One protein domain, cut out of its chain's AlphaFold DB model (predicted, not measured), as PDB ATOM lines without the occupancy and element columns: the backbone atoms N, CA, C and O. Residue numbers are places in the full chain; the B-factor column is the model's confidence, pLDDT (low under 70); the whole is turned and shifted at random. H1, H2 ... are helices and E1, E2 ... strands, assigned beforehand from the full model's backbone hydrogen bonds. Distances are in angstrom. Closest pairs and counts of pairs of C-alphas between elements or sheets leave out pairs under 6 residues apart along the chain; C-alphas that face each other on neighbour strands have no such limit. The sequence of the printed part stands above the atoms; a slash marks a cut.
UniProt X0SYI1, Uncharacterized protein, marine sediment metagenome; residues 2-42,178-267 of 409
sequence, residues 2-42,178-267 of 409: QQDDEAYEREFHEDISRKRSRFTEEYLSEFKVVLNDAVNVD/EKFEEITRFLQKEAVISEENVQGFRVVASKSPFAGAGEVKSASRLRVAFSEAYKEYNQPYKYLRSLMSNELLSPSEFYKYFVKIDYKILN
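This is residues 2 to 42 and 178 to 267 of the 409 residues of an uncharacterized protein of marine sediment metagenome (UniProt X0SYI1). What does one see first? A three-stranded sheet, E1 to E3, makes one end of an elongated body, and a cluster of mostly crossed helices, H3 to H7, makes the other. H2 joins the two, residues 21 to 28 grazing the sheet and residues 28 to 38 packing on H7 and H3, while residues 2 to 12 of H1 stick out. What is the make-up? The 131 printed residues include seven named helices and three strands, in the order H1 H2 H3 E1 E2 H4 H5 H6 H7 E3; the sheet runs E1 - E2 - E3, all antiparallel, and the class is mixed. The whole is compact, with a radius of gyration of the C-alphas of 15.7 A and spans of 50 by 30 by 21 A.

Where does the printed part begin? H1, residues 2 to 19, starts at C-alpha 2 (106.232, 43.151, -49.394) and is 26.3 A long; H2, residues 21 to 39, is 23.7 A long. What follows the cut? H3 is residues 178 to 187, 14.4 A; E1, residues 191 to 198, is 20.6 A and E2, residues 201 to 208, is 21.9 A long. What comes last? H4 is residues 213 to 220, H5 227 to 230, H6 236 to 244 and H7 251 to 257. E3, residues 260 to 266, is 18.9 A long and ends at C-alpha 266 (85.916, 37.683, -54.308).

How do H1 and H2 stand? H1 only grazes the sheet with residues 13 to 17, the closest C-alphas of H1 and E3 being Ser 17 and Tyr 263, 6.7 A apart. H2 has a kink of 55 degrees near residue 30; its residues 28 to 35 touch H7, closest at C-alphas 32 and 255, 5.5 A, at a steep tilt of 64 degrees. How are the strands paired? In the hairpin E1 and E2, N 196 and O 203 are 2.9 A apart; between E2 and E3, N 204 and O 264 are 2.8 A apart. How do the other helices meet? H6 touches H3 at C-alphas 236 and 181, 5.6 A, about perpendicular at 89 degrees, and touches H5 at C-alphas 242 and 229, 5.0 A. H4 touches H7 at C-alphas 216 and 257, 6.0 A, at a steep tilt of 53 degrees. Do the helix backbones hold O i to N i+4 pairs within hydrogen-bond range? Every pair is in range in H3, H4 and H6, against 13 of 14 in H1, 12 of 15 in H2 and 0 of 3 in H7, which has 2 of 4 O i to N i+3 pairs; H5 is too short for such a pair.

How large is it? The two C-alphas farthest apart, those of Asp 42 and Gly 200, are 50.9 A apart. Where is the cut? Residues 43 to 177 are not printed, and C-alphas 42 and 178 are 13.1 A apart; no link printed whole is long. Where is confidence low? Residues 2 to 5 and residue 223 have a pLDDT under 70.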
ATOM      1  N   GLN A   2     106.606  43.963 -48.203       40.84
ATOM      2  CA  GLN A   2     106.232  43.151 -49.394       40.84
ATOM      3  C   GLN A   2     106.503  41.632 -49.310       40.84
ATOM      4  O   GLN A   2     105.735  40.843 -49.842       40.84
ATOM      5  N   GLN A   3     107.583  41.208 -48.644       46.84
ATOM      6  CA  GLN A   3     107.919  39.782 -48.514       46.84
ATOM      7  C   GLN A   3     107.022  39.027 -47.512       46.84
ATOM      8  O   GLN A   3     106.982  37.801 -47.545       46.84
ATOM      9  N   ASP A   4     106.337  39.764 -46.633       62.09
ATOM     10  CA  ASP A   4     105.444  39.234 -45.595       62.09
ATOM     11  C   ASP A   4     104.027  39.053 -46.165       62.09
ATOM     12  O   ASP A   4     103.402  38.013 -45.978       62.09
ATOM     13  N   ASP A   5     103.585  40.011 -46.990       66.88
ATOM     14  CA  ASP A   5     102.280  39.971 -47.654       66.88
ATOM     15  C   ASP A   5     102.161  38.759 -48.594       66.88
ATOM     16  O   ASP A   5     101.212  37.992 -48.479       66.88
ATOM     17  N   GLU A   6     103.157  38.511 -49.459       72.81
ATOM     18  CA  GLU A   6     103.170  37.345 -50.365       72.81
ATOM     19  C   GLU A   6     103.168  35.992 -49.637       72.81
ATOM     20  O   GLU A   6     102.688  34.986 -50.175       72.81
ATOM     21  N   ALA A   7     103.782  35.935 -48.453       76.12
ATOM     22  CA  ALA A   7     103.794  34.733 -47.630       76.12
ATOM     23  C   ALA A   7     102.416  34.514 -46.995       76.12
ATOM     24  O   ALA A   7     101.896  33.397 -47.041       76.12
ATOM     25  N   TYR A   8     101.799  35.588 -46.504       75.81
ATOM     26  CA  TYR A   8     100.451  35.578 -45.947       75.81
ATOM     27  C   TYR A   8      99.389  35.200 -46.990       75.81
ATOM     28  O   TYR A   8      98.504  34.394 -46.700       75.81
ATOM     29  N   GLU A   9      99.494  35.695 -48.234       77.88
ATOM     30  CA  GLU A   9      98.585  35.282 -49.318       77.88
ATOM     31  C   GLU A   9      98.669  33.773 -49.567       77.88
ATOM     32  O   GLU A   9      97.653  33.086 -49.690       77.88
ATOM     33  N   ARG A  10      99.895  33.242 -49.632       78.12
ATOM     34  CA  ARG A  10     100.132  31.818 -49.882       78.12
ATOM     35  C   ARG A  10      99.572  30.952 -48.762       78.12
ATOM     36  O   ARG A  10      98.905  29.963 -49.054       78.12
ATOM     37  N   GLU A  11      99.802  31.333 -47.509       81.12
ATOM     38  CA  GLU A  11      99.258  30.625 -46.350       81.12
ATOM     39  C   GLU A  11      97.722  30.625 -46.367       81.12
ATOM     40  O   GLU A  11      97.100  29.574 -46.210       81.12
ATOM     41  N   PHE A  12      97.107  31.770 -46.670       80.38
ATOM     42  CA  PHE A  12      95.657  31.895 -46.800       80.38
ATOM     43  C   PHE A  12      95.075  30.963 -47.875       80.38
ATOM     44  O   PHE A  12      94.124  30.221 -47.613       80.38
ATOM     45  N   HIS A  13      95.671  30.939 -49.071       80.44
ATOM     46  CA  HIS A  13      95.243  30.031 -50.139       80.44
ATOM     47  C   HIS A  13      95.429  28.555 -49.764       80.44
ATOM     48  O   HIS A  13      94.573  27.720 -50.080       80.44
ATOM     49  N   GLU A  14      96.523  28.211 -49.079       79.12
ATOM     50  CA  GLU A  14      96.751  26.848 -48.605       79.12
ATOM     51  C   GLU A  14      95.720  26.409 -47.564       79.12
ATOM     52  O   GLU A  14      95.237  25.276 -47.642       79.12
ATOM     53  N   ASP A  15      95.367  27.272 -46.614       80.19
ATOM     54  CA  ASP A  15      94.381  26.966 -45.577       80.19
ATOM     55  C   ASP A  15      92.987  26.749 -46.168       80.19
ATOM     56  O   ASP A  15      92.315  25.768 -45.832       80.19
ATOM     57  N   ILE A  16      92.578  27.589 -47.123       80.69
ATOM     58  CA  ILE A  16      91.309  27.415 -47.843       80.69
ATOM     59  C   ILE A  16      91.311  26.093 -48.608       80.69
ATOM     60  O   ILE A  16      90.362  25.312 -48.502       80.69
ATOM     61  N   SER A  17      92.396  25.805 -49.331       78.25
ATOM     62  CA  SER A  17      92.550  24.556 -50.077       78.25
ATOM     63  C   SER A  17      92.499  23.330 -49.155       78.25
ATOM     64  O   SER A  17      91.864  22.328 -49.486       78.25
ATOM     65  N   ARG A  18      93.086  23.406 -47.951       79.75
ATOM     66  CA  ARG A  18      93.001  22.341 -46.935       79.75
ATOM     67  C   ARG A  18      91.576  22.162 -46.423       79.75
ATOM     68  O   ARG A  18      91.077  21.036 -46.447       79.75
ATOM     69  N   LYS A  19      90.906  23.238 -45.998       77.12
ATOM     70  CA  LYS A  19      89.532  23.171 -45.466       77.12
ATOM     71  C   LYS A  19      88.532  22.690 -46.529       77.12
ATOM     72  O   LYS A  19      87.574  21.994 -46.207       77.12
ATOM     73  N   ARG A  20      88.787  22.981 -47.810       79.31
ATOM     74  CA  ARG A  20      87.960  22.547 -48.952       79.31
ATOM     75  C   ARG A  20      88.503  21.321 -49.693       79.31
ATOM     76  O   ARG A  20      87.965  20.942 -50.729       79.31
ATOM     77  N   SER A  21      89.496  20.629 -49.134       80.31
ATOM     78  CA  SER A  21      90.058  19.397 -49.712       80.31
ATOM     79  C   SER A  21      88.999  18.317 -49.953       80.31
ATOM     80  O   SER A  21      89.043  17.630 -50.973       80.31
ATOM     81  N   ARG A  22      87.998  18.235 -49.068       83.38
ATOM     82  CA  ARG A  22      86.846  17.343 -49.216       83.38
ATOM     83  C   ARG A  22      86.052  17.617 -50.495       83.38
ATOM     84  O   ARG A  22      85.728  16.673 -51.204       83.38
ATOM     85  N   PHE A  23      85.793  18.885 -50.818       85.25
ATOM     86  CA  PHE A  23      85.094  19.252 -52.054       85.25
ATOM     87  C   PHE A  23      85.908  18.842 -53.287       85.25
ATOM     88  O   PHE A  23      85.366  18.246 -54.213       85.25
ATOM     89  N   THR A  24      87.220  19.097 -53.278       85.25
ATOM     90  CA  THR A  24      88.125  18.651 -54.350       85.25
ATOM     91  C   THR A  24      88.079  17.130 -54.539       85.25
ATOM     92  O   THR A  24      88.035  16.649 -55.670       85.25
ATOM     93  N   GLU A  25      88.085  16.360 -53.450       86.00
ATOM     94  CA  GLU A  25      88.035  14.896 -53.512       86.00
ATOM     95  C   GLU A  25      86.680  14.375 -54.009       86.00
ATOM     96  O   GLU A  25      86.645  13.483 -54.857       86.00
ATOM     97  N   GLU A  26      85.576  14.966 -53.549       88.44
ATOM     98  CA  GLU A  26      84.227  14.650 -54.026       88.44
ATOM     99  C   GLU A  26      84.081  14.973 -55.522       88.44
ATOM    100  O   GLU A  26      83.644  14.115 -56.290       88.44
ATOM    101  N   TYR A  27      84.539  16.146 -55.969       89.38
ATOM    102  CA  TYR A  27      84.483  16.561 -57.373       89.38
ATOM    103  C   TYR A  27      85.303  15.645 -58.299       89.38
ATOM    104  O   TYR A  27      84.867  15.298 -59.395       89.38
ATOM    105  N   LEU A  28      86.494  15.214 -57.868       91.56
ATOM    106  CA  LEU A  28      87.362  14.345 -58.674       91.56
ATOM    107  C   LEU A  28      87.045  12.848 -58.535       91.56
ATOM    108  O   LEU A  28      87.672  12.026 -59.213       91.56
ATOM    109  N   SER A  29      86.083  12.471 -57.689       91.12
ATOM    110  CA  SER A  29      85.733  11.072 -57.427       91.12
ATOM    111  C   SER A  29      85.269  10.330 -58.686       91.12
ATOM    112  O   SER A  29      85.696   9.200 -58.929       91.12
ATOM    113  N   GLU A  30      84.482  10.983 -59.542       89.69
ATOM    114  CA  GLU A  30      84.023  10.410 -60.811       89.69
ATOM    115  C   GLU A  30      85.193  10.177 -61.774       89.69
ATOM    116  O   GLU A  30      85.318   9.110 -62.381       89.69
ATOM    117  N   PHE A  31      86.116  11.139 -61.860       92.69
ATOM    118  CA  PHE A  31      87.312  11.009 -62.689       92.69
ATOM    119  C   PHE A  31      88.240   9.896 -62.188       92.69
ATOM    120  O   PHE A  31      88.819   9.160 -62.990       92.69
ATOM    121  N   LYS A  32      88.342   9.709 -60.866       92.06
ATOM    122  CA  LYS A  32      89.121   8.625 -60.253       92.06
ATOM    123  C   LYS A  32      88.664   7.244 -60.734       92.06
ATOM    124  O   LYS A  32      89.509   6.380 -60.956       92.06
ATOM    125  N   VAL A  33      87.361   7.033 -60.941       90.38
ATOM    126  CA  VAL A  33      86.829   5.769 -61.487       90.38
ATOM    127  C   VAL A  33      87.348   5.529 -62.906       90.38
ATOM    128  O   VAL A  33      87.871   4.455 -63.194       90.38
ATOM    129  N   VAL A  34      87.277   6.547 -63.767       91.44
ATOM    130  CA  VAL A  34      87.767   6.470 -65.155       91.44
ATOM    131  C   VAL A  34      89.278   6.222 -65.193       91.44
ATOM    132  O   VAL A  34      89.761   5.407 -65.980       91.44
ATOM    133  N   LEU A  35      90.033   6.891 -64.320       91.50
ATOM    134  CA  LEU A  35      91.478   6.718 -64.218       91.50
ATOM    135  C   LEU A  35      91.853   5.297 -63.782       91.50
ATOM    136  O   LEU A  35      92.755   4.705 -64.371       91.50
ATOM    137  N   ASN A  36      91.145   4.717 -62.810       89.38
ATOM    138  CA  ASN A  36      91.386   3.336 -62.377       89.38
ATOM    139  C   ASN A  36      91.192   2.330 -63.521       89.38
ATOM    140  O   ASN A  36      91.962   1.375 -63.641       89.38
ATOM    141  N   ASP A  37      90.207   2.548 -64.393       87.56
ATOM    142  CA  ASP A  37      90.020   1.712 -65.579       87.56
ATOM    143  C   ASP A  37      91.175   1.873 -66.580       87.56
ATOM    144  O   ASP A  37      91.643   0.875 -67.130       87.56
ATOM    145  N   ALA A  38      91.674   3.096 -66.783       90.12
ATOM    146  CA  ALA A  38      92.788   3.381 -67.691       90.12
ATOM    147  C   ALA A  38      94.144   2.852 -67.183       90.12
ATOM    148  O   ALA A  38      94.955   2.390 -67.983       90.12
ATOM    149  N   VAL A  39      94.380   2.865 -65.865       89.25
ATOM    150  CA  VAL A  39      95.600   2.326 -65.225       89.25
ATOM    151  C   VAL A  39      95.800   0.842 -65.547       89.25
ATOM    152  O   VAL A  39      96.931   0.390 -65.720       89.25
ATOM    153  N   ASN A  40      94.708   0.087 -65.670       86.50
ATOM    154  CA  ASN A  40      94.748  -1.346 -65.964       86.50
ATOM    155  C   ASN A  40      94.980  -1.667 -67.452       86.50
ATOM    156  O   ASN A  40      95.148  -2.838 -67.798       86.50
ATOM    157  N   VAL A  41      94.983  -0.663 -68.335       88.69
ATOM    158  CA  VAL A  41      95.148  -0.852 -69.780       88.69
ATOM    159  C   VAL A  41      96.614  -0.706 -70.181       88.69
ATOM    160  O   VAL A  41      97.248   0.326 -69.945       88.69
ATOM    161  N   ASP A  42      97.139  -1.717 -70.875       89.25
ATOM    162  CA  ASP A  42      98.487  -1.711 -71.442       89.25
ATOM    163  C   ASP A  42      98.444  -1.847 -72.969       89.25
ATOM    164  O   ASP A  42      98.343  -2.946 -73.519       89.25
ATOM    165  N   GLU A 178      90.798   6.150 -75.537       93.31
ATOM    166  CA  GLU A 178      90.219   7.254 -76.316       93.31
ATOM    167  C   GLU A 178      89.235   8.087 -75.476       93.31
ATOM    168  O   GLU A 178      89.309   9.316 -75.459       93.31
ATOM    169  N   LYS A 179      88.352   7.422 -74.717       93.31
ATOM    170  CA  LYS A 179      87.407   8.095 -73.814       93.31
ATOM    171  C   LYS A 179      88.071   8.735 -72.602       93.31
ATOM    172  O   LYS A 179      87.692   9.842 -72.230       93.31
ATOM    173  N   PHE A 180      89.072   8.091 -72.014       94.56
ATOM    174  CA  PHE A 180      89.865   8.668 -70.932       94.56
ATOM    175  C   PHE A 180      90.559   9.964 -71.371       94.56
ATOM    176  O   PHE A 180      90.509  10.965 -70.655       94.56
ATOM    177  N   GLU A 181      91.162   9.980 -72.561       94.25
ATOM    178  CA  GLU A 181      91.795  11.182 -73.099       94.25
ATOM    179  C   GLU A 181      90.781  12.295 -73.363       94.25
ATOM    180  O   GLU A 181      91.042  13.448 -73.025       94.25
ATOM    181  N   GLU A 182      89.620  11.964 -73.933       94.00
ATOM    182  CA  GLU A 182      88.533  12.919 -74.153       94.00
ATOM    183  C   GLU A 182      88.087  13.571 -72.833       94.00
ATOM    184  O   GLU A 182      88.099  14.799 -72.719       94.00
ATOM    185  N   ILE A 183      87.775  12.761 -71.816       93.69
ATOM    186  CA  ILE A 183      87.345  13.233 -70.490       93.69
ATOM    187  C   ILE A 183      88.432  14.091 -69.841       93.69
ATOM    188  O   ILE A 183      88.139  15.171 -69.330       93.69
ATOM    189  N   THR A 184      89.693  13.659 -69.908       93.44
ATOM    190  CA  THR A 184      90.813  14.412 -69.330       93.44
ATOM    191  C   THR A 184      90.961  15.786 -69.982       93.44
ATOM    192  O   THR A 184      91.130  16.782 -69.283       93.44
ATOM    193  N   ARG A 185      90.823  15.880 -71.311       92.75
ATOM    194  CA  ARG A 185      90.874  17.173 -72.013       92.75
ATOM    195  C   ARG A 185      89.734  18.097 -71.591       92.75
ATOM    196  O   ARG A 185      89.940  19.301 -71.496       92.75
ATOM    197  N   PHE A 186      88.533  17.570 -71.335       91.50
ATOM    198  CA  PHE A 186      87.433  18.372 -70.783       91.50
ATOM    199  C   PHE A 186      87.703  18.812 -69.344       91.50
ATOM    200  O   PHE A 186      87.412  19.958 -68.985       91.50
ATOM    201  N   LEU A 187      88.291  17.930 -68.533       91.56
ATOM    202  CA  LEU A 187      88.678  18.234 -67.163       91.56
ATOM    203  C   LEU A 187      89.701  19.380 -67.125       91.56
ATOM    204  O   LEU A 187      89.505  20.323 -66.367       91.56
ATOM    205  N   GLN A 188      90.684  19.364 -68.026       92.31
ATOM    206  CA  GLN A 188      91.744  20.371 -68.164       92.31
ATOM    207  C   GLN A 188      91.294  21.732 -68.728       92.31
ATOM    208  O   GLN A 188      92.106  22.648 -68.791       92.31
ATOM    209  N   LYS A 189      90.035  21.913 -69.154       91.75
ATOM    210  CA  LYS A 189      89.542  23.237 -69.588       91.75
ATOM    211  C   LYS A 189      89.323  24.167 -68.402       91.75
ATOM    212  O   LYS A 189      88.755  23.734 -67.403       91.75
ATOM    213  N   GLU A 190      89.653  25.441 -68.557       92.81
ATOM    214  CA  GLU A 190      89.332  26.453 -67.552       92.81
ATOM    215  C   GLU A 190      87.817  26.593 -67.370       92.81
ATOM    216  O   GLU A 190      87.082  26.783 -68.342       92.81
ATOM    217  N   ALA A 191      87.341  26.443 -66.134       92.00
ATOM    218  CA  ALA A 191      85.939  26.647 -65.784       92.00
ATOM    219  C   ALA A 191      85.762  26.866 -64.277       92.00
ATOM    220  O   ALA A 191      86.523  26.337 -63.467       92.00
ATOM    221  N   VAL A 192      84.704  27.584 -63.903       91.00
ATOM    222  CA  VAL A 192      84.223  27.638 -62.517       91.00
ATOM    223  C   VAL A 192      83.459  26.349 -62.219       91.00
ATOM    224  O   VAL A 192      82.581  25.962 -62.988       91.00
ATOM    225  N   ILE A 193      83.821  25.672 -61.129       91.25
ATOM    226  CA  ILE A 193      83.219  24.394 -60.712       91.25
ATOM    227  C   ILE A 193      82.270  24.546 -59.525       91.25
ATOM    228  O   ILE A 193      81.375  23.726 -59.358       91.25
ATOM    229  N   SER A 194      82.452  25.584 -58.708       88.88
ATOM    230  CA  SER A 194      81.545  25.921 -57.612       88.88
ATOM    231  C   SER A 194      81.688  27.391 -57.241       88.88
ATOM    232  O   SER A 194      82.786  27.943 -57.285       88.88
ATOM    233  N   GLU A 195      80.580  27.991 -56.824       88.19
ATOM    234  CA  GLU A 195      80.513  29.339 -56.265       88.19
ATOM    235  C   GLU A 195      79.649  29.278 -54.999       88.19
ATOM    236  O   GLU A 195      78.499  28.839 -55.046       88.19
ATOM    237  N   GLU A 196      80.219  29.661 -53.855       85.12
ATOM    238  CA  GLU A 196      79.514  29.743 -52.572       85.12
ATOM    239  C   GLU A 196      79.578  31.181 -52.052       85.12
ATOM    240  O   GLU A 196      80.654  31.771 -51.961       85.12
ATOM    241  N   ASN A 197      78.427  31.738 -51.677       82.94
ATOM    242  CA  ASN A 197      78.356  33.054 -51.050       82.94
ATOM    243  C   ASN A 197      78.504  32.914 -49.530       82.94
ATOM    244  O   ASN A 197      77.770  32.155 -48.896       82.94
ATOM    245  N   VAL A 198      79.418  33.680 -48.944       77.12
ATOM    246  CA  VAL A 198      79.667  33.748 -47.503       77.12
ATOM    247  C   VAL A 198      79.655  35.217 -47.100       77.12
ATOM    248  O   VAL A 198      80.653  35.890 -47.298       77.12
ATOM    249  N   GLN A 199      78.522  35.704 -46.574       72.31
ATOM    250  CA  GLN A 199      78.367  37.027 -45.934       72.31
ATOM    251  C   GLN A 199      79.160  38.148 -46.635       72.31
ATOM    252  O   GLN A 199      80.184  38.594 -46.154       72.31
ATOM    253  N   GLY A 200      78.734  38.546 -47.838       76.75
ATOM    254  CA  GLY A 200      79.419  39.587 -48.623       76.75
ATOM    255  C   GLY A 200      80.604  39.103 -49.471       76.75
ATOM    256  O   GLY A 200      80.929  39.746 -50.468       76.75
ATOM    257  N   PHE A 201      81.179  37.942 -49.168       85.38
ATOM    258  CA  PHE A 201      82.237  37.310 -49.956       85.38
ATOM    259  C   PHE A 201      81.701  36.194 -50.853       85.38
ATOM    260  O   PHE A 201      80.676  35.566 -50.575       85.38
ATOM    261  N   ARG A 202      82.424  35.911 -51.935       86.94
ATOM    262  CA  ARG A 202      82.137  34.825 -52.876       86.94
ATOM    263  C   ARG A 202      83.355  33.940 -53.023       86.94
ATOM    264  O   ARG A 202      84.386  34.364 -53.539       86.94
ATOM    265  N   VAL A 203      83.234  32.701 -52.569       87.50
ATOM    266  CA  VAL A 203      84.274  31.687 -52.709       87.50
ATOM    267  C   VAL A 203      84.056  30.972 -54.035       87.50
ATOM    268  O   VAL A 203      83.090  30.229 -54.204       87.50
ATOM    269  N   VAL A 204      84.961  31.199 -54.980       89.62
ATOM    270  CA  VAL A 204      84.929  30.628 -56.326       89.62
ATOM    271  C   VAL A 204      85.985  29.535 -56.417       89.62
ATOM    272  O   VAL A 204      87.186  29.798 -56.334       89.62
ATOM    273  N   ALA A 205      85.539  28.297 -56.610       90.25
ATOM    274  CA  ALA A 205      86.407  27.189 -56.975       90.25
ATOM    275  C   ALA A 205      86.473  27.102 -58.501       90.25
ATOM    276  O   ALA A 205      85.448  27.007 -59.184       90.25
ATOM    277  N   SER A 206      87.684  27.113 -59.042       91.69
ATOM    278  CA  SER A 206      87.937  27.021 -60.478       91.69
ATOM    279  C   SER A 206      88.863  25.858 -60.785       91.69
ATOM    280  O   SER A 206      89.754  25.534 -60.000       91.69
ATOM    281  N   LYS A 207      88.643  25.224 -61.934       93.25
ATOM    282  CA  LYS A 207      89.550  24.221 -62.481       93.25
ATOM    283  C   LYS A 207      90.334  24.809 -63.642       93.25
ATOM    284  O   LYS A 207      89.766  25.545 -64.447       93.25
ATOM    285  N   SER A 208      91.605  24.452 -63.743       92.81
ATOM    286  CA  SER A 208      92.520  24.882 -64.801       92.81
ATOM    287  C   SER A 208      93.546  23.775 -65.091       92.81
ATOM    288  O   SER A 208      93.735  22.862 -64.274       92.81
ATOM    289  N   PRO A 209      94.188  23.776 -66.270       93.50
ATOM    290  CA  PRO A 209      95.320  22.893 -66.500       93.50
ATOM    291  C   PRO A 209      96.503  23.355 -65.643       93.50
ATOM    292  O   PRO A 209      96.659  24.545 -65.368       93.50
ATOM    293  N   PHE A 210      97.369  22.424 -65.247       91.81
ATOM    294  CA  PHE A 210      98.652  22.812 -64.665       91.81
ATOM    295  C   PHE A 210      99.479  23.564 -65.716       91.81
ATOM    296  O   PHE A 210      99.482  23.185 -66.885       91.81
ATOM    297  N   ALA A 211     100.178  24.621 -65.305       87.94
ATOM    298  CA  ALA A 211     101.066  25.409 -66.156       87.94
ATOM    299  C   ALA A 211     102.483  24.814 -66.225       87.94
ATOM    300  O   ALA A 211     103.202  25.004 -67.209       87.94
ATOM    301  N   GLY A 212     102.893  24.056 -65.202       89.12
ATOM    302  CA  GLY A 212     104.221  23.451 -65.154       89.12
ATOM    303  C   GLY A 212     104.374  22.327 -64.134       89.12
ATOM    304  O   GLY A 212     103.603  22.192 -63.187       89.12
ATOM    305  N   ALA A 213     105.465  21.568 -64.270       85.50
ATOM    306  CA  ALA A 213     105.840  20.501 -63.337       85.50
ATOM    307  C   ALA A 213     106.004  20.982 -61.881       85.50
ATOM    308  O   ALA A 213     105.838  20.196 -60.949       85.50
ATOM    309  N   GLY A 214     106.338  22.264 -61.684       83.19
ATOM    310  CA  GLY A 214     106.423  22.880 -60.360       83.19
ATOM    311  C   GLY A 214     105.073  22.921 -59.645       83.19
ATOM    312  O   GLY A 214     105.011  22.598 -58.465       83.19
ATOM    313  N   GLU A 215     103.990  23.226 -60.362       84.88
ATOM    314  CA  GLU A 215     102.648  23.264 -59.774       84.88
ATOM    315  C   GLU A 215     102.153  21.864 -59.399       84.88
ATOM    316  O   GLU A 215     101.624  21.673 -58.305       84.88
ATOM    317  N   VAL A 216     102.406  20.863 -60.252       85.06
ATOM    318  CA  VAL A 216     102.090  19.455 -59.948       85.06
ATOM    319  C   VAL A 216     102.843  18.994 -58.697       85.06
ATOM    320  O   VAL A 216     102.280  18.334 -57.823       85.06
ATOM    321  N   LYS A 217     104.115  19.394 -58.565       84.44
ATOM    322  CA  LYS A 217     104.918  19.109 -57.374       84.44
ATOM    323  C   LYS A 217     104.312  19.748 -56.123       84.44
ATOM    324  O   LYS A 217     104.155  19.046 -55.124       84.44
ATOM    325  N   SER A 218     103.938  21.025 -56.182       80.94
ATOM    326  CA  SER A 218     103.279  21.723 -55.069       80.94
ATOM    327  C   SER A 218     101.968  21.042 -54.665       80.94
ATOM    328  O   SER A 218     101.741  20.819 -53.479       80.94
ATOM    329  N   ALA A 219     101.158  20.616 -55.640       79.69
ATOM    330  CA  ALA A 219      99.916  19.887 -55.395       79.69
ATOM    331  C   ALA A 219     100.150  18.512 -54.741       79.69
ATOM    332  O   ALA A 219      99.400  18.116 -53.852       79.69
ATOM    333  N   SER A 220     101.211  17.797 -55.136       76.81
ATOM    334  CA  SER A 220     101.559  16.495 -54.547       76.81
ATOM    335  C   SER A 220     102.095  16.588 -53.116       76.81
ATOM    336  O   SER A 220     102.030  15.611 -52.378       76.81
ATOM    337  N   ARG A 221     102.683  17.732 -52.725       74.69
ATOM    338  CA  ARG A 221     103.466  17.909 -51.481       74.69
ATOM    339  C   ARG A 221     104.638  16.922 -51.321       74.69
ATOM    340  O   ARG A 221     105.281  16.885 -50.273       74.69
ATOM    341  N   LEU A 222     104.963  16.156 -52.363       76.06
ATOM    342  CA  LEU A 222     106.055  15.192 -52.374       76.06
ATOM    343  C   LEU A 222     107.339  15.831 -52.914       76.06
ATOM    344  O   LEU A 222     107.333  16.689 -53.801       76.06
ATOM    345  N   ARG A 223     108.494  15.354 -52.434       69.81
ATOM    346  CA  ARG A 223     109.818  15.731 -52.966       69.81
ATOM    347  C   ARG A 223     110.157  14.973 -54.257       69.81
ATOM    348  O   ARG A 223     111.296  14.565 -54.454       69.81
ATOM    349  N   VAL A 224     109.173  14.780 -55.127       75.81
ATOM    350  CA  VAL A 224     109.324  14.038 -56.382       75.81
ATOM    351  C   VAL A 224     109.480  15.018 -57.544       75.81
ATOM    352  O   VAL A 224     108.903  16.109 -57.548       75.81
ATOM    353  N   ALA A 225     110.310  14.657 -58.521       77.56
ATOM    354  CA  ALA A 225     110.440  15.409 -59.760       77.56
ATOM    355  C   ALA A 225     109.332  14.997 -60.740       77.56
ATOM    356  O   ALA A 225     109.246  13.837 -61.135       77.56
ATOM    357  N   PHE A 226     108.512  15.962 -61.158       83.31
ATOM    358  CA  PHE A 226     107.466  15.771 -62.169       83.31
ATOM    359  C   PHE A 226     107.890  16.248 -63.564       83.31
ATOM    360  O   PHE A 226     107.097  16.184 -64.494       83.31
ATOM    361  N   SER A 227     109.125  16.733 -63.731       82.69
ATOM    362  CA  SER A 227     109.606  17.357 -64.972       82.69
ATOM    363  C   SER A 227     109.521  16.432 -66.183       82.69
ATOM    364  O   SER A 227     109.053  16.860 -67.232       82.69
ATOM    365  N   GLU A 228     109.939  15.173 -66.040       83.81
ATOM    366  CA  GLU A 228     109.891  14.192 -67.130       83.81
ATOM    367  C   GLU A 228     108.458  13.780 -67.461       83.81
ATOM    368  O   GLU A 228     108.077  13.788 -68.627       83.81
ATOM    369  N   ALA A 229     107.633  13.508 -66.444       86.12
ATOM    370  CA  ALA A 229     106.233  13.165 -66.665       86.12
ATOM    371  C   ALA A 229     105.484  14.319 -67.344       86.12
ATOM    372  O   ALA A 229     104.790  14.105 -68.331       86.12
ATOM    373  N   TYR A 230     105.676  15.554 -66.876       89.31
ATOM    374  CA  TYR A 230     104.950  16.729 -67.356       89.31
ATOM    375  C   TYR A 230     105.184  17.053 -68.841       89.31
ATOM    376  O   TYR A 230     104.313  17.644 -69.471       89.31
ATOM    377  N   LYS A 231     106.301  16.620 -69.446       90.06
ATOM    378  CA  LYS A 231     106.506  16.745 -70.906       90.06
ATOM    379  C   LYS A 231     105.375  16.095 -71.706       90.06
ATOM    380  O   LYS A 231     105.018  16.578 -72.776       90.06
ATOM    381  N   GLU A 232     104.787  15.037 -71.157       91.31
ATOM    382  CA  GLU A 232     103.694  14.281 -71.760       91.31
ATOM    383  C   GLU A 232     102.307  14.752 -71.286       91.31
ATOM    384  O   GLU A 232     101.315  14.126 -71.639       91.31
ATOM    385  N   TYR A 233     102.189  15.844 -70.515       90.12
ATOM    386  CA  TYR A 233     100.925  16.292 -69.895       90.12
ATOM    387  C   TYR A 233      99.775  16.495 -70.900       90.12
ATOM    388  O   TYR A 233      98.623  16.171 -70.611       90.12
ATOM    389  N   ASN A 234     100.096  16.947 -72.116       88.75
ATOM    390  CA  ASN A 234      99.133  17.123 -73.211       88.75
ATOM    391  C   ASN A 234      98.641  15.796 -73.826       88.75
ATOM    392  O   ASN A 234      97.711  15.796 -74.632       88.75
ATOM    393  N   GLN A 235      99.271  14.670 -73.485       92.06
ATOM    394  CA  GLN A 235      98.915  13.322 -73.920       92.06
ATOM    395  C   GLN A 235      98.531  12.490 -72.687       92.06
ATOM    396  O   GLN A 235      99.379  11.784 -72.139       92.06
ATOM    397  N   PRO A 236      97.261  12.546 -72.235       92.38
ATOM    398  CA  PRO A 236      96.844  12.025 -70.934       92.38
ATOM    399  C   PRO A 236      97.276  10.589 -70.641       92.38
ATOM    400  O   PRO A 236      97.694  10.291 -69.524       92.38
ATOM    401  N   TYR A 237      97.204   9.691 -71.630       92.25
ATOM    402  CA  TYR A 237      97.614   8.304 -71.428       92.25
ATOM    403  C   TYR A 237      99.131   8.160 -71.267       92.25
ATOM    404  O   TYR A 237      99.588   7.447 -70.377       92.25
ATOM    405  N   LYS A 238      99.932   8.872 -72.069       91.75
ATOM    406  CA  LYS A 238     101.392   8.871 -71.897       91.75
ATOM    407  C   LYS A 238     101.800   9.520 -70.584       91.75
ATOM    408  O   LYS A 238     102.657   8.977 -69.894       91.75
ATOM    409  N   TYR A 239     101.132  10.606 -70.198       92.81
ATOM    410  CA  TYR A 239     101.300  11.221 -68.887       92.81
ATOM    411  C   TYR A 239     101.039  10.216 -67.761       92.81
ATOM    412  O   TYR A 239     101.889  10.042 -66.891       92.81
ATOM    413  N   LEU A 240      99.921   9.481 -67.823       91.38
ATOM    414  CA  LEU A 240      99.589   8.430 -66.859       91.38
ATOM    415  C   LEU A 240     100.677   7.351 -66.790       91.38
ATOM    416  O   LEU A 240     101.098   6.982 -65.698       91.38
ATOM    417  N   ARG A 241     101.172   6.867 -67.936       90.94
ATOM    418  CA  ARG A 241     102.247   5.859 -67.975       90.94
ATOM    419  C   ARG A 241     103.554   6.390 -67.382       90.94
ATOM    420  O   ARG A 241     104.211   5.668 -66.636       90.94
ATOM    421  N   SER A 242     103.893   7.652 -67.637       89.31
ATOM    422  CA  SER A 242     105.046   8.312 -67.018       89.31
ATOM    423  C   SER A 242     104.875   8.462 -65.503       89.31
ATOM    424  O   SER A 242     105.823   8.209 -64.761       89.31
ATOM    425  N   LEU A 243     103.675   8.792 -65.015       88.88
ATOM    426  CA  LEU A 243     103.379   8.819 -63.577       88.88
ATOM    427  C   LEU A 243     103.497   7.424 -62.941       88.88
ATOM    428  O   LEU A 243     104.106   7.290 -61.885       88.88
ATOM    429  N   MET A 244     102.979   6.386 -63.605       87.94
ATOM    430  CA  MET A 244     103.061   4.992 -63.145       87.94
ATOM    431  C   MET A 244     104.490   4.451 -63.085       87.94
ATOM    432  O   MET A 244     104.758   3.539 -62.310       87.94
ATOM    433  N   SER A 245     105.404   4.992 -63.892       86.25
ATOM    434  CA  SER A 245     106.814   4.588 -63.867       86.25
ATOM    435  C   SER A 245     107.560   5.061 -62.614       86.25
ATOM    436  O   SER A 245     108.667   4.602 -62.342       86.25
ATOM    437  N   ASN A 246     106.964   5.977 -61.847       82.75
ATOM    438  CA  ASN A 246     107.562   6.545 -60.653       82.75
ATOM    439  C   ASN A 246     107.056   5.826 -59.393       82.75
ATOM    440  O   ASN A 246     105.949   6.080 -58.923       82.75
ATOM    441  N   GLU A 247     107.897   4.965 -58.819       75.62
ATOM    442  CA  GLU A 247     107.570   4.134 -57.645       75.62
ATOM    443  C   GLU A 247     107.226   4.937 -56.378       75.62
ATOM    444  O   GLU A 247     106.618   4.406 -55.451       75.62
ATOM    445  N   LEU A 248     107.593   6.222 -56.325       78.62
ATOM    446  CA  LEU A 248     107.307   7.094 -55.183       78.62
ATOM    447  C   LEU A 248     105.866   7.621 -55.174       78.62
ATOM    448  O   LEU A 248     105.440   8.200 -54.174       78.62
ATOM    449  N   LEU A 249     105.128   7.474 -56.277       80.69
ATOM    450  CA  LEU A 249     103.768   7.979 -56.398       80.69
ATOM    451  C   LEU A 249     102.747   6.869 -56.145       80.69
ATOM    452  O   LEU A 249     102.820   5.780 -56.711       80.69
ATOM    453  N   SER A 250     101.741   7.173 -55.327       81.75
ATOM    454  CA  SER A 250     100.643   6.243 -55.080       81.75
ATOM    455  C   SER A 250      99.636   6.273 -56.236       81.75
ATOM    456  O   SER A 250      99.128   7.354 -56.558       81.75
ATOM    457  N   PRO A 251      99.239   5.111 -56.798       80.19
ATOM    458  CA  PRO A 251      98.194   5.048 -57.820       80.19
ATOM    459  C   PRO A 251      96.872   5.667 -57.376       80.19
ATOM    460  O   PRO A 251      96.122   6.207 -58.187       80.19
ATOM    461  N   SER A 252      96.612   5.635 -56.067       82.50
ATOM    462  CA  SER A 252      95.415   6.222 -55.478       82.50
ATOM    463  C   SER A 252      95.345   7.742 -55.608       82.50
ATOM    464  O   SER A 252      94.250   8.272 -55.482       82.50
ATOM    465  N   GLU A 253      96.458   8.431 -55.883       84.69
ATOM    466  CA  GLU A 253      96.531   9.894 -55.939       84.69
ATOM    467  C   GLU A 253      96.702  10.458 -57.349       84.69
ATOM    468  O   GLU A 253      96.585  11.668 -57.530       84.69
ATOM    469  N   PHE A 254      96.923   9.612 -58.363       88.81
ATOM    470  CA  PHE A 254      97.182  10.073 -59.730       88.81
ATOM    471  C   PHE A 254      96.117  11.020 -60.266       88.81
ATOM    472  O   PHE A 254      96.453  11.969 -60.965       88.81
ATOM    473  N   TYR A 255      94.852  10.810 -59.898       89.25
ATOM    474  CA  TYR A 255      93.734  11.648 -60.325       89.25
ATOM    475  C   TYR A 255      93.915  13.137 -59.963       89.25
ATOM    476  O   TYR A 255      93.453  13.998 -60.709       89.25
ATOM    477  N   LYS A 256      94.641  13.449 -58.878       89.50
ATOM    478  CA  LYS A 256      94.931  14.824 -58.433       89.50
ATOM    479  C   LYS A 256      95.943  15.543 -59.334       89.50
ATOM    480  O   LYS A 256      96.031  16.763 -59.298       89.50
ATOM    481  N   TYR A 257      96.711  14.808 -60.141       90.19
ATOM    482  CA  TYR A 257      97.791  15.360 -60.969       90.19
ATOM    483  C   TYR A 257      97.347  15.727 -62.389       90.19
ATOM    484  O   TYR A 257      98.148  16.208 -63.185       90.19
ATOM    485  N   PHE A 258      96.069  15.528 -62.723       91.75
ATOM    486  CA  PHE A 258      95.540  15.835 -64.054       91.75
ATOM    487  C   PHE A 258      94.958  17.240 -64.177       91.75
ATOM    488  O   PHE A 258      94.950  17.784 -65.282       91.75
ATOM    489  N   VAL A 259      94.504  17.840 -63.077       92.00
ATOM    490  CA  VAL A 259      93.852  19.154 -63.076       92.00
ATOM    491  C   VAL A 259      94.207  19.933 -61.818       92.00
ATOM    492  O   VAL A 259      94.288  19.366 -60.728       92.00
ATOM    493  N   LYS A 260      94.404  21.238 -61.978       91.19
ATOM    494  CA  LYS A 260      94.597  22.174 -60.881       91.19
ATOM    495  C   LYS A 260      93.230  22.673 -60.425       91.19
ATOM    496  O   LYS A 260      92.411  23.065 -61.256       91.19
ATOM    497  N   ILE A 261      92.975  22.632 -59.120       89.81
ATOM    498  CA  ILE A 261      91.794  23.255 -58.516       89.81
ATOM    499  C   ILE A 261      92.276  24.414 -57.655       89.81
ATOM    500  O   ILE A 261      92.931  24.197 -56.635       89.81
ATOM    501  N   ASP A 262      91.947  25.624 -58.093       87.19
ATOM    502  CA  ASP A 262      92.289  26.872 -57.425       87.19
ATOM    503  C   ASP A 262      91.046  27.473 -56.765       87.19
ATOM    504  O   ASP A 262      89.952  27.471 -57.340       87.19
ATOM    505  N   TYR A 263      91.236  28.020 -55.566       87.19
ATOM    506  CA  TYR A 263      90.201  28.712 -54.806       87.19
ATOM    507  C   TYR A 263      90.515  30.200 -54.756       87.19
ATOM    508  O   TYR A 263      91.595  30.603 -54.316       87.19
ATOM    509  N   LYS A 264      89.546  31.007 -55.183       87.62
ATOM    510  CA  LYS A 264      89.591  32.465 -55.127       87.62
ATOM    511  C   LYS A 264      88.457  32.972 -54.259       87.62
ATOM    512  O   LYS A 264      87.369  32.403 -54.266       87.62
ATOM    513  N   ILE A 265      88.712  34.048 -53.529       87.81
ATOM    514  CA  ILE A 265      87.689  34.733 -52.748       87.81
ATOM    515  C   ILE A 265      87.528  36.116 -53.337       87.81
ATOM    516  O   ILE A 265      88.498  36.864 -53.454       87.81
ATOM    517  N   LEU A 266      86.302  36.410 -53.742       88.06
ATOM    518  CA  LEU A 266      85.916  37.683 -54.308       88.06
ATOM    519  C   LEU A 266      85.088  38.459 -53.289       88.06
ATOM    520  O   LEU A 266      84.276  37.872 -52.573       88.06
ATOM    521  N   ASN A 267      85.270  39.768 -53.238       86.19
ATOM    522  CA  ASN A 267      84.434  40.654 -52.441       86.19
ATOM    523  C   ASN A 267      83.080  40.930 -53.132       86.19
ATOM    524  O   ASN A 267      82.764  40.376 -54.199       86.19
TER     525      ASN A 267